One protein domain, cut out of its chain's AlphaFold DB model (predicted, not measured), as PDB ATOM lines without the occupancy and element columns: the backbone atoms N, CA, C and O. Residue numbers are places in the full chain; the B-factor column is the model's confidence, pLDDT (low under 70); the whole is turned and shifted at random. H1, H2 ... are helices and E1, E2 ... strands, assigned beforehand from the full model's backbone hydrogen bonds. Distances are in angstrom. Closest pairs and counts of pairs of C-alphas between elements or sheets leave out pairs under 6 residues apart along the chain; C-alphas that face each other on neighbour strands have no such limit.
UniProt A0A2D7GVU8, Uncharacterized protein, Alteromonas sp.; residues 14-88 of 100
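AT A GLANCE: This is residues 14 to 88 of the 100 residues of an uncharacterized protein of Alteromonas sp. (UniProt A0A2D7GVU8). The helical hairpin H2 and H3 makes one end of this domain; the strand hairpin E2 and E3 reaches away towards the other, H1 lies near the middle, and a wide loop, residues 17 to 34, leads from E1 to H1. You have 75 residues, with three named helices and three named strands in the order E1, H1, E2, E3, H2, H3, class mixed. It is compact, radius of gyration of the C-alphas 12.5 A, spanning 36 by 25 by 24 A.

HOW THE PARTS SIT: Start at E1, residues 14 to 16, which pairs with no named strand. From H1, residues 35 to 42, look to E3, residues 58 to 62: their closest C-alphas, Val 41 and Phe 59, are 7.5 A apart. E2, residues 46 to 48, is antiparallel to E3; N 60 and O 46, 2.9 A apart, are within hydrogen-bond range. H2, residues 63 to 69, and H3, residues 77 to 88, touch, opposite ways at a steep tilt of 40 degrees; their closest C-alphas, Leu 63 and Gln 87, are 6.0 A apart. Every O i to N i+4 pair is within hydrogen-bond range in H1 and H3, but 1 of 3 in H2, beside 3 of 4 O i to N i+3 pairs.

IN THESE COORDINATES: Find C-alpha 14 at (14.282, -86.362, -85.055), where E1 begins. E3 runs 13.6 A; H3 runs 16.3 A to C-alpha 88 at (13.755, -97.984, -91.460).

THE WHOLE: The farthest C-alphas, Ser 53 and Glu 88, are 38.0 A apart. The printed part has no cut; the link E1 to H1 is long. Residues 26 to 33 and 46 to 57 have pLDDT under 70.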
ATOM      1  N   LEU A  14      12.863 -86.552 -84.749       78.31
ATOM      2  CA  LEU A  14      14.282 -86.362 -85.055       78.31
ATOM      3  C   LEU A  14      14.530 -84.910 -85.467       78.31
ATOM      4  O   LEU A  14      13.902 -84.432 -86.403       78.31
ATOM      5  N   HIS A  15      15.456 -84.234 -84.794       78.56
ATOM      6  CA  HIS A  15      15.885 -82.876 -85.126       78.56
ATOM      7  C   HIS A  15      17.098 -82.911 -86.061       78.56
ATOM      8  O   HIS A  15      18.091 -83.572 -85.746       78.56
ATOM      9  N   MET A  16      17.016 -82.219 -87.197       79.69
ATOM     10  CA  MET A  16      18.060 -82.181 -88.223       79.69
ATOM     11  C   MET A  16      18.120 -80.796 -88.878       79.69
ATOM     12  O   MET A  16      17.082 -80.224 -89.186       79.69
ATOM     13  N   ALA A  17      19.313 -80.265 -89.140       79.62
ATOM     14  CA  ALA A  17      19.478 -79.077 -89.979       79.62
ATOM     15  C   ALA A  17      19.469 -79.435 -91.472       79.62
ATOM     16  O   ALA A  17      19.886 -80.529 -91.847       79.62
ATOM     17  N   PHE A  18      19.037 -78.525 -92.353       77.25
ATOM     18  CA  PHE A  18      18.979 -78.819 -93.800       77.25
ATOM     19  C   PHE A  18      20.323 -79.167 -94.418       77.25
ATOM     20  O   PHE A  18      20.378 -80.063 -95.253       77.25
ATOM     21  N   SER A  19      21.403 -78.520 -93.985       77.81
ATOM     22  CA  SER A  19      22.767 -78.839 -94.426       77.81
ATOM     23  C   SER A  19      23.191 -80.274 -94.091       77.81
ATOM     24  O   SER A  19      24.152 -80.786 -94.646       77.81
ATOM     25  N   GLN A  20      22.468 -80.964 -93.204       80.00
ATOM     26  CA  GLN A  20      22.714 -82.367 -92.871       80.00
ATOM     27  C   GLN A  20      22.024 -83.341 -93.842       80.00
ATOM     28  O   GLN A  20      22.196 -84.562 -93.722       80.00
ATOM     29  N   LEU A  21      21.243 -82.839 -94.803       79.69
ATOM     30  CA  LEU A  21      20.791 -83.627 -95.941       79.69
ATOM     31  C   LEU A  21      21.953 -83.838 -96.911       79.69
ATOM     32  O   LEU A  21      22.656 -82.908 -97.300       79.69
ATOM     33  N   SER A  22      22.142 -85.084 -97.330       78.25
ATOM     34  CA  SER A  22      23.113 -85.423 -98.361       78.25
ATOM     35  C   SER A  22      22.812 -84.612 -99.621       78.25
ATOM     36  O   SER A  22      21.654 -84.474 -99.987       78.25
ATOM     37  N   GLY A  23      23.841 -84.070-100.273       71.62
ATOM     38  CA  GLY A  23      23.673 -83.275-101.494       71.62
ATOM     39  C   GLY A  23      23.387 -81.789-101.264       71.62
ATOM     40  O   GLY A  23      23.524 -81.017-102.211       71.62
ATOM     41  N   VAL A  24      23.085 -81.364-100.033       71.44
ATOM     42  CA  VAL A  24      23.015 -79.940 -99.681       71.44
ATOM     43  C   VAL A  24      24.429 -79.429 -99.351       71.44
ATOM     44  O   VAL A  24      25.146 -80.101 -98.609       71.44
ATOM     45  N   PRO A  25      24.871 -78.282 -99.903       71.00
ATOM     46  CA  PRO A  25      26.155 -77.676 -99.550       71.00
ATOM     47  C   PRO A  25      26.249 -77.308 -98.061       71.00
ATOM     48  O   PRO A  25      25.277 -76.841 -97.468       71.00
ATOM     49  N   ASP A  26      27.436 -77.456 -97.468       69.81
ATOM     50  CA  ASP A  26      27.676 -77.118 -96.054       69.81
ATOM     51  C   ASP A  26      27.573 -75.603 -95.774       69.81
ATOM     52  O   ASP A  26      27.278 -75.197 -94.653       69.81
ATOM     53  N   ASP A  27      27.826 -74.764 -96.784       68.88
ATOM     54  CA  ASP A  27      27.796 -73.295 -96.736       68.88
ATOM     55  C   ASP A  27      26.457 -72.704 -97.197       68.88
ATOM     56  O   ASP A  27      26.365 -71.539 -97.581       68.88
ATOM     57  N   TYR A  28      25.411 -73.518 -97.171       64.69
ATOM     58  CA  TYR A  28      24.063 -73.160 -97.567       64.69
ATOM     59  C   TYR A  28      23.467 -72.019 -96.710       64.69
ATOM     60  O   TYR A  28      23.338 -72.148 -95.493       64.69
ATOM     61  N   VAL A  29      23.082 -70.912 -97.365       61.91
ATOM     62  CA  VAL A  29      22.504 -69.703 -96.728       61.91
ATOM     63  C   VAL A  29      21.050 -69.442 -97.148       61.91
ATOM     64  O   VAL A  29      20.278 -68.925 -96.344       61.91
ATOM     65  N   GLU A  30      20.648 -69.798 -98.378       62.25
ATOM     66  CA  GLU A  30      19.321 -69.463 -98.927       62.25
ATOM     67  C   GLU A  30      18.574 -70.690 -99.504       62.25
ATOM     68  O   GLU A  30      19.031 -71.297-100.475       62.25
ATOM     69  N   PRO A  31      17.405 -71.061 -98.940       61.44
ATOM     70  CA  PRO A  31      16.628 -72.242 -99.335       61.44
ATOM     71  C   PRO A  31      16.044 -72.287-100.727       61.44
ATOM     72  O   PRO A  31      15.891 -73.377-101.275       61.44
ATOM     73  N   GLU A  32      15.683 -71.133-101.271       60.19
ATOM     74  CA  GLU A  32      14.726 -71.060-102.373       60.19
ATOM     75  C   GLU A  32      15.306 -71.541-103.715       60.19
ATOM     76  O   GLU A  32      14.556 -71.893-104.628       60.19
ATOM     77  N   GLU A  33      16.634 -71.615-103.840       65.94
ATOM     78  CA  GLU A  33      17.303 -71.939-105.106       65.94
ATOM     79  C   GLU A  33      17.712 -73.415-105.249       65.94
ATOM     80  O   GLU A  33      18.036 -73.857-106.355       65.94
ATOM     81  N   ILE A  34      17.668 -74.210-104.174       71.62
ATOM     82  CA  ILE A  34      18.081 -75.621-104.217       71.62
ATOM     83  C   ILE A  34      16.865 -76.514-104.485       71.62
ATOM     84  O   ILE A  34      15.910 -76.558-103.708       71.62
ATOM     85  N   ALA A  35      16.906 -77.258-105.594       77.31
ATOM     86  CA  ALA A  35      15.802 -78.100-106.057       77.31
ATOM     87  C   ALA A  35      15.383 -79.155-105.020       77.31
ATOM     88  O   ALA A  35      14.195 -79.379-104.803       77.31
ATOM     89  N   GLU A  36      16.356 -79.753-104.335       76.88
ATOM     90  CA  GLU A  36      16.156 -80.716-103.260       76.88
ATOM     91  C   GLU A  36      15.338 -80.117-102.115       76.88
ATOM     92  O   GLU A  36      14.428 -80.752-101.587       76.88
ATOM     93  N   ILE A  37      15.637 -78.872-101.756       75.62
ATOM     94  CA  ILE A  37      15.007 -78.181-100.634       75.62
ATOM     95  C   ILE A  37      13.580 -77.810-100.996       75.62
ATOM     96  O   ILE A  37      12.662 -78.102-100.232       75.62
ATOM     97  N   ASN A  38      13.379 -77.283-102.203       76.81
ATOM     98  CA  ASN A  38      12.050 -77.024-102.744       76.81
ATOM     99  C   ASN A  38      11.186 -78.292-102.761       76.81
ATOM    100  O   ASN A  38      10.009 -78.233-102.406       76.81
ATOM    101  N   TRP A  39      11.767 -79.445-103.106       83.19
ATOM    102  CA  TRP A  39      11.056 -80.721-103.080       83.19
ATOM    103  C   TRP A  39      10.682 -81.152-101.656       83.19
ATOM    104  O   TRP A  39       9.528 -81.503-101.407       83.19
ATOM    105  N   VAL A  40      11.618 -81.100-100.699       79.94
ATOM    106  CA  VAL A  40      11.349 -81.509 -99.309       79.94
ATOM    107  C   VAL A  40      10.313 -80.582 -98.654       79.94
ATOM    108  O   VAL A  40       9.392 -81.070 -98.002       79.94
ATOM    109  N   VAL A  41      10.414 -79.265 -98.869       77.12
ATOM    110  CA  VAL A  41       9.453 -78.261 -98.373       77.12
ATOM    111  C   VAL A  41       8.062 -78.494 -98.963       77.12
ATOM    112  O   VAL A  41       7.077 -78.506 -98.228       77.12
ATOM    113  N   ALA A  42       7.962 -78.696-100.281       79.62
ATOM    114  CA  ALA A  42       6.677 -78.888-100.960       79.62
ATOM    115  C   ALA A  42       5.919 -80.134-100.473       79.62
ATOM    116  O   ALA A  42       4.693 -80.181-100.569       79.62
ATOM    117  N   ASN A  43       6.646 -81.113 -99.934       80.56
ATOM    118  CA  ASN A  43       6.106 -82.370 -99.429       80.56
ATOM    119  C   ASN A  43       6.086 -82.451 -97.888       80.56
ATOM    120  O   ASN A  43       5.770 -83.502 -97.324       80.56
ATOM    121  N   ALA A  44       6.399 -81.353 -97.191       80.56
ATOM    122  CA  ALA A  44       6.320 -81.286 -95.738       80.56
ATOM    123  C   ALA A  44       4.867 -81.428 -95.255       80.56
ATOM    124  O   ALA A  44       3.923 -80.885 -95.828       80.56
ATOM    125  N   SER A  45       4.678 -82.156 -94.157       70.00
ATOM    126  CA  SER A  45       3.353 -82.449 -93.595       70.00
ATOM    127  C   SER A  45       2.836 -81.342 -92.684       70.00
ATOM    128  O   SER A  45       1.636 -81.252 -92.425       70.00
ATOM    129  N   PHE A  46       3.742 -80.502 -92.188       69.31
ATOM    130  CA  PHE A  46       3.429 -79.286 -91.458       69.31
ATOM    131  C   PHE A  46       4.512 -78.245 -91.725       69.31
ATOM    132  O   PHE A  46       5.694 -78.523 -91.531       69.31
ATOM    133  N   ASP A  47       4.091 -77.051 -92.125       61.88
ATOM    134  CA  ASP A  47       4.956 -75.911 -92.410       61.88
ATOM    135  C   ASP A  47       4.701 -74.831 -91.345       61.88
ATOM    136  O   ASP A  47       3.624 -74.222 -91.309       61.88
ATOM    137  N   CYS A  48       5.656 -74.624 -90.432       53.44
ATOM    138  CA  CYS A  48       5.576 -73.553 -89.442       53.44
ATOM    139  C   CYS A  48       6.075 -72.245 -90.067       53.44
ATOM    140  O   CYS A  48       7.148 -71.743 -89.738       53.44
ATOM    141  N   ARG A  49       5.289 -71.658 -90.973       51.00
ATOM    142  CA  ARG A  49       5.598 -70.327 -91.509       51.00
ATOM    143  C   ARG A  49       5.375 -69.284 -90.423       51.00
ATOM    144  O   ARG A  49       4.221 -68.979 -90.114       51.00
ATOM    145  N   ASN A  50       6.437 -68.697 -89.871       46.22
ATOM    146  CA  ASN A  50       6.294 -67.456 -89.113       46.22
ATOM    147  C   ASN A  50       6.808 -66.232 -89.883       46.22
ATOM    148  O   ASN A  50       7.808 -66.266 -90.590       46.22
ATOM    149  N   ASN A  51       6.023 -65.164 -89.742       42.22
ATOM    150  CA  ASN A  51       5.917 -63.973 -90.574       42.22
ATOM    151  C   ASN A  51       7.091 -62.985 -90.448       42.22
ATOM    152  O   ASN A  51       7.536 -62.692 -89.339       42.22
ATOM    153  N   ASN A  52       7.379 -62.312 -91.572       46.84
ATOM    154  CA  ASN A  52       8.204 -61.106 -91.785       46.84
ATOM    155  C   ASN A  52       9.630 -61.338 -92.313       46.84
ATOM    156  O   ASN A  52      10.068 -62.460 -92.535       46.84
ATOM    157  N   SER A  53      10.320 -60.222 -92.587       40.53
ATOM    158  CA  SER A  53      11.502 -60.069 -93.449       40.53
ATOM    159  C   SER A  53      12.787 -60.784 -93.001       40.53
ATOM    160  O   SER A  53      13.839 -60.445 -93.531       40.53
ATOM    161  N   GLN A  54      12.725 -61.698 -92.023       44.44
ATOM    162  CA  GLN A  54      13.860 -62.475 -91.491       44.44
ATOM    163  C   GLN A  54      13.454 -63.877 -90.961       44.44
ATOM    164  O   GLN A  54      14.081 -64.388 -90.040       44.44
ATOM    165  N   GLY A  55      12.369 -64.483 -91.462       42.41
ATOM    166  CA  GLY A  55      11.814 -65.733 -90.917       42.41
ATOM    167  C   GLY A  55      12.499 -67.017 -91.408       42.41
ATOM    168  O   GLY A  55      12.497 -67.302 -92.599       42.41
ATOM    169  N   VAL A  56      13.032 -67.783 -90.459       49.09
ATOM    170  CA  VAL A  56      13.698 -69.096 -90.567       49.09
ATOM    171  C   VAL A  56      12.684 -70.238 -90.807       49.09
ATOM    172  O   VAL A  56      11.580 -70.191 -90.259       49.09
ATOM    173  N   TYR A  57      13.037 -71.258 -91.609       56.94
ATOM    174  CA  TYR A  57      12.152 -72.375 -92.000       56.94
ATOM    175  C   TYR A  57      12.261 -73.582 -91.048       56.94
ATOM    176  O   TYR A  57      13.155 -74.416 -91.205       56.94
ATOM    177  N   ASP A  58      11.304 -73.724 -90.124       70.69
ATOM    178  CA  ASP A  58      11.095 -74.960 -89.358       70.69
ATOM    179  C   ASP A  58       9.886 -75.723 -89.916       70.69
ATOM    180  O   ASP A  58       8.753 -75.227 -89.898       70.69
ATOM    181  N   PHE A  59      10.089 -76.955 -90.381       76.12
ATOM    182  CA  PHE A  59       8.985 -77.785 -90.864       76.12
ATOM    183  C   PHE A  59       9.151 -79.261 -90.517       76.12
ATOM    184  O   PHE A  59      10.247 -79.753 -90.243       76.12
ATOM    185  N   ILE A  60       8.025 -79.975 -90.519       81.50
ATOM    186  CA  ILE A  60       7.963 -81.392 -90.164       81.50
ATOM    187  C   ILE A  60       7.667 -82.215 -91.411       81.50
ATOM    188  O   ILE A  60       6.662 -82.002 -92.093       81.50
ATOM    189  N   PHE A  61       8.513 -83.208 -91.664       85.12
ATOM    190  CA  PHE A  61       8.303 -84.203 -92.704       85.12
ATOM    191  C   PHE A  61       7.792 -85.507 -92.082       85.12
ATOM    192  O   PHE A  61       8.475 -86.096 -91.239       85.12
ATOM    193  N   ASN A  62       6.594 -85.950 -92.476       87.31
ATOM    194  CA  ASN A  62       6.063 -87.261 -92.104       87.31
ATOM    195  C   ASN A  62       6.668 -88.335 -93.011       87.31
ATOM    196  O   ASN A  62       6.412 -88.369 -94.214       87.31
ATOM    197  N   LEU A  63       7.455 -89.224 -92.417       87.38
ATOM    198  CA  LEU A  63       8.118 -90.310 -93.127       87.38
ATOM    199  C   LEU A  63       7.132 -91.362 -93.640       87.38
ATOM    200  O   LEU A  63       7.456 -92.063 -94.589       87.38
ATOM    201  N   ASP A  64       5.918 -91.438 -93.097       85.88
ATOM    202  CA  ASP A  64       4.890 -92.353 -93.606       85.88
ATOM    203  C   ASP A  64       4.408 -91.964 -95.016       85.88
ATOM    204  O   ASP A  64       3.882 -92.806 -95.737       85.88
ATOM    205  N   LEU A  65       4.621 -90.712 -95.445       83.75
ATOM    206  CA  LEU A  65       4.298 -90.259 -96.805       83.75
ATOM    207  C   LEU A  65       5.344 -90.689 -97.839       83.75
ATOM    208  O   LEU A  65       5.120 -90.549 -99.039       83.75
ATOM    209  N   LEU A  66       6.503 -91.183 -97.400       84.19
ATOM    210  CA  LEU A  66       7.637 -91.407 -98.288       84.19
ATOM    211  C   LEU A  66       7.336 -92.457 -99.365       84.19
ATOM    212  O   LEU A  66       7.779 -92.301-100.499       84.19
ATOM    213  N   ASP A  67       6.560 -93.490 -99.035       81.81
ATOM    214  CA  ASP A  67       6.182 -94.542 -99.986       81.81
ATOM    215  C   ASP A  67       5.322 -94.004-101.139       81.81
ATOM    216  O   ASP A  67       5.496 -94.432-102.281       81.81
ATOM    217  N   ASP A  68       4.473 -93.008-100.875       80.62
ATOM    218  CA  ASP A  68       3.653 -92.351-101.898       80.62
ATOM    219  C   ASP A  68       4.486 -91.386-102.763       80.62
ATOM    220  O   ASP A  68       4.243 -91.237-103.961       80.62
ATOM    221  N   LEU A  69       5.507 -90.759-102.170       77.06
ATOM    222  CA  LEU A  69       6.353 -89.746-102.809       77.06
ATOM    223  C   LEU A  69       7.470 -90.328-103.687       77.06
ATOM    224  O   LEU A  69       7.969 -89.650-104.579       77.06
ATOM    225  N   VAL A  70       7.864 -91.588-103.482       72.25
ATOM    226  CA  VAL A  70       8.916 -92.265-104.276       72.25
ATOM    227  C   VAL A  70       8.506 -92.483-105.741       72.25
ATOM    228  O   VAL A  70       9.359 -92.745-106.588       72.25
ATOM    229  N   HIS A  71       7.214 -92.378-106.054       71.62
ATOM    230  CA  HIS A  71       6.696 -92.462-107.420       71.62
ATOM    231  C   HIS A  71       6.763 -91.133-108.193       71.62
ATOM    232  O   HIS A  71       6.390 -91.100-109.365       71.62
ATOM    233  N   ASP A  72       7.223 -90.056-107.555       71.25
ATOM    234  CA  ASP A  72       7.435 -88.751-108.173       71.25
ATOM    235  C   ASP A  72       8.831 -88.672-108.820       71.25
ATOM    236  O   ASP A  72       9.854 -88.690-108.132       71.25
ATOM    237  N   ASP A  73       8.879 -88.547-110.150       72.44
ATOM    238  CA  ASP A  73      10.125 -88.421-110.925       72.44
ATOM    239  C   ASP A  73      10.925 -87.140-110.595       72.44
ATOM    240  O   ASP A  73      12.082 -87.014-110.999       72.44
ATOM    241  N   SER A  74      10.332 -86.176-109.877       77.94
ATOM    242  CA  SER A  74      11.014 -84.957-109.423       77.94
ATOM    243  C   SER A  74      11.790 -85.130-108.111       77.94
ATOM    244  O   SER A  74      12.541 -84.233-107.724       77.94
ATOM    245  N   ALA A  75      11.648 -86.279-107.440       78.38
ATOM    246  CA  ALA A  75      12.284 -86.540-106.158       78.38
ATOM    247  C   ALA A  75      13.799 -86.802-106.296       78.38
ATOM    248  O   ALA A  75      14.214 -87.721-107.012       78.38
ATOM    249  N   PRO A  76      14.664 -86.077-105.562       84.12
ATOM    250  CA  PRO A  76      16.095 -86.356-105.573       84.12
ATOM    251  C   PRO A  76      16.404 -87.721-104.940       84.12
ATOM    252  O   PRO A  76      16.196 -87.941-103.744       84.12
ATOM    253  N   THR A  77      16.962 -88.648-105.727       84.50
ATOM    254  CA  THR A  77      17.197 -90.047-105.315       84.50
ATOM    255  C   THR A  77      17.985 -90.182-104.010       84.50
ATOM    256  O   THR A  77      17.694 -91.058-103.196       84.50
ATOM    257  N   HIS A  78      18.986 -89.328-103.796       84.81
ATOM    258  CA  HIS A  78      19.840 -89.381-102.610       84.81
ATOM    259  C   HIS A  78      19.098 -88.927-101.338       84.81
ATOM    260  O   HIS A  78      19.260 -89.550-100.288       84.81
ATOM    261  N   ILE A  79      18.215 -87.924-101.443       85.38
ATOM    262  CA  ILE A  79      17.340 -87.480-100.346       85.38
ATOM    263  C   ILE A  79      16.368 -88.594 -99.971       85.38
ATOM    264  O   ILE A  79      16.270 -88.963 -98.802       85.38
ATOM    265  N   ILE A  80      15.710 -89.199-100.965       87.56
ATOM    266  CA  ILE A  80      14.798 -90.329-100.748       87.56
ATOM    267  C   ILE A  80      15.499 -91.476-100.019       87.56
ATOM    268  O   ILE A  80      14.955 -92.022 -99.061       87.56
ATOM    269  N   GLN A  81      16.712 -91.840-100.437       88.81
ATOM    270  CA  GLN A  81      17.485 -92.896 -99.779       88.81
ATOM    271  C   GLN A  81      17.797 -92.557 -98.317       88.81
ATOM    272  O   GLN A  81      17.638 -93.415 -97.450       88.81
ATOM    273  N   GLN A  82      18.196 -91.317 -98.022       88.94
ATOM    274  CA  GLN A  82      18.452 -90.880 -96.649       88.94
ATOM    275  C   GLN A  82      17.184 -90.928 -95.787       88.94
ATOM    276  O   GLN A  82      17.226 -91.463 -94.678       88.94
ATOM    277  N   LEU A  83      16.059 -90.422 -96.294       88.75
ATOM    278  CA  LEU A  83      14.777 -90.445 -95.586       88.75
ATOM    279  C   LEU A  83      14.290 -91.883 -95.343       88.75
ATOM    280  O   LEU A  83      13.854 -92.185 -94.234       88.75
ATOM    281  N   LYS A  84      14.471 -92.800 -96.309       89.50
ATOM    282  CA  LYS A  84      14.193 -94.240 -96.135       89.50
ATOM    283  C   LYS A  84      15.021 -94.858 -95.022       89.50
ATOM    284  O   LYS A  84      14.476 -95.539 -94.166       89.50
ATOM    285  N   VAL A  85      16.324 -94.576 -94.974       89.88
ATOM    286  CA  VAL A  85      17.194 -95.078 -93.897       89.88
ATOM    287  C   VAL A  85      16.734 -94.577 -92.524       89.88
ATOM    288  O   VAL A  85      16.883 -95.282 -91.527       89.88
ATOM    289  N   ILE A  86      16.194 -93.359 -92.436       87.31
ATOM    290  CA  ILE A  86      15.639 -92.831 -91.184       87.31
ATOM    291  C   ILE A  86      14.315 -93.536 -90.857       87.31
ATOM    292  O   ILE A  86      14.141 -93.998 -89.733       87.31
ATOM    293  N   GLN A  87      13.424 -93.708 -91.829       88.75
ATOM    294  CA  GLN A  87      12.170 -94.447 -91.656       88.75
ATOM    295  C   GLN A  87      12.409 -95.899 -91.200       88.75
ATOM    296  O   GLN A  87      11.801 -96.354 -90.233       88.75
ATOM    297  N   GLU A  88      13.363 -96.609 -91.811       88.88
ATOM    298  CA  GLU A  88      13.755 -97.984 -91.460       88.88
ATOM    299  C   GLU A  88      14.302 -98.115 -90.029       88.88
ATOM    300  O   GLU A  88      14.249 -99.193 -89.435       88.88
TER     301      GLU A  88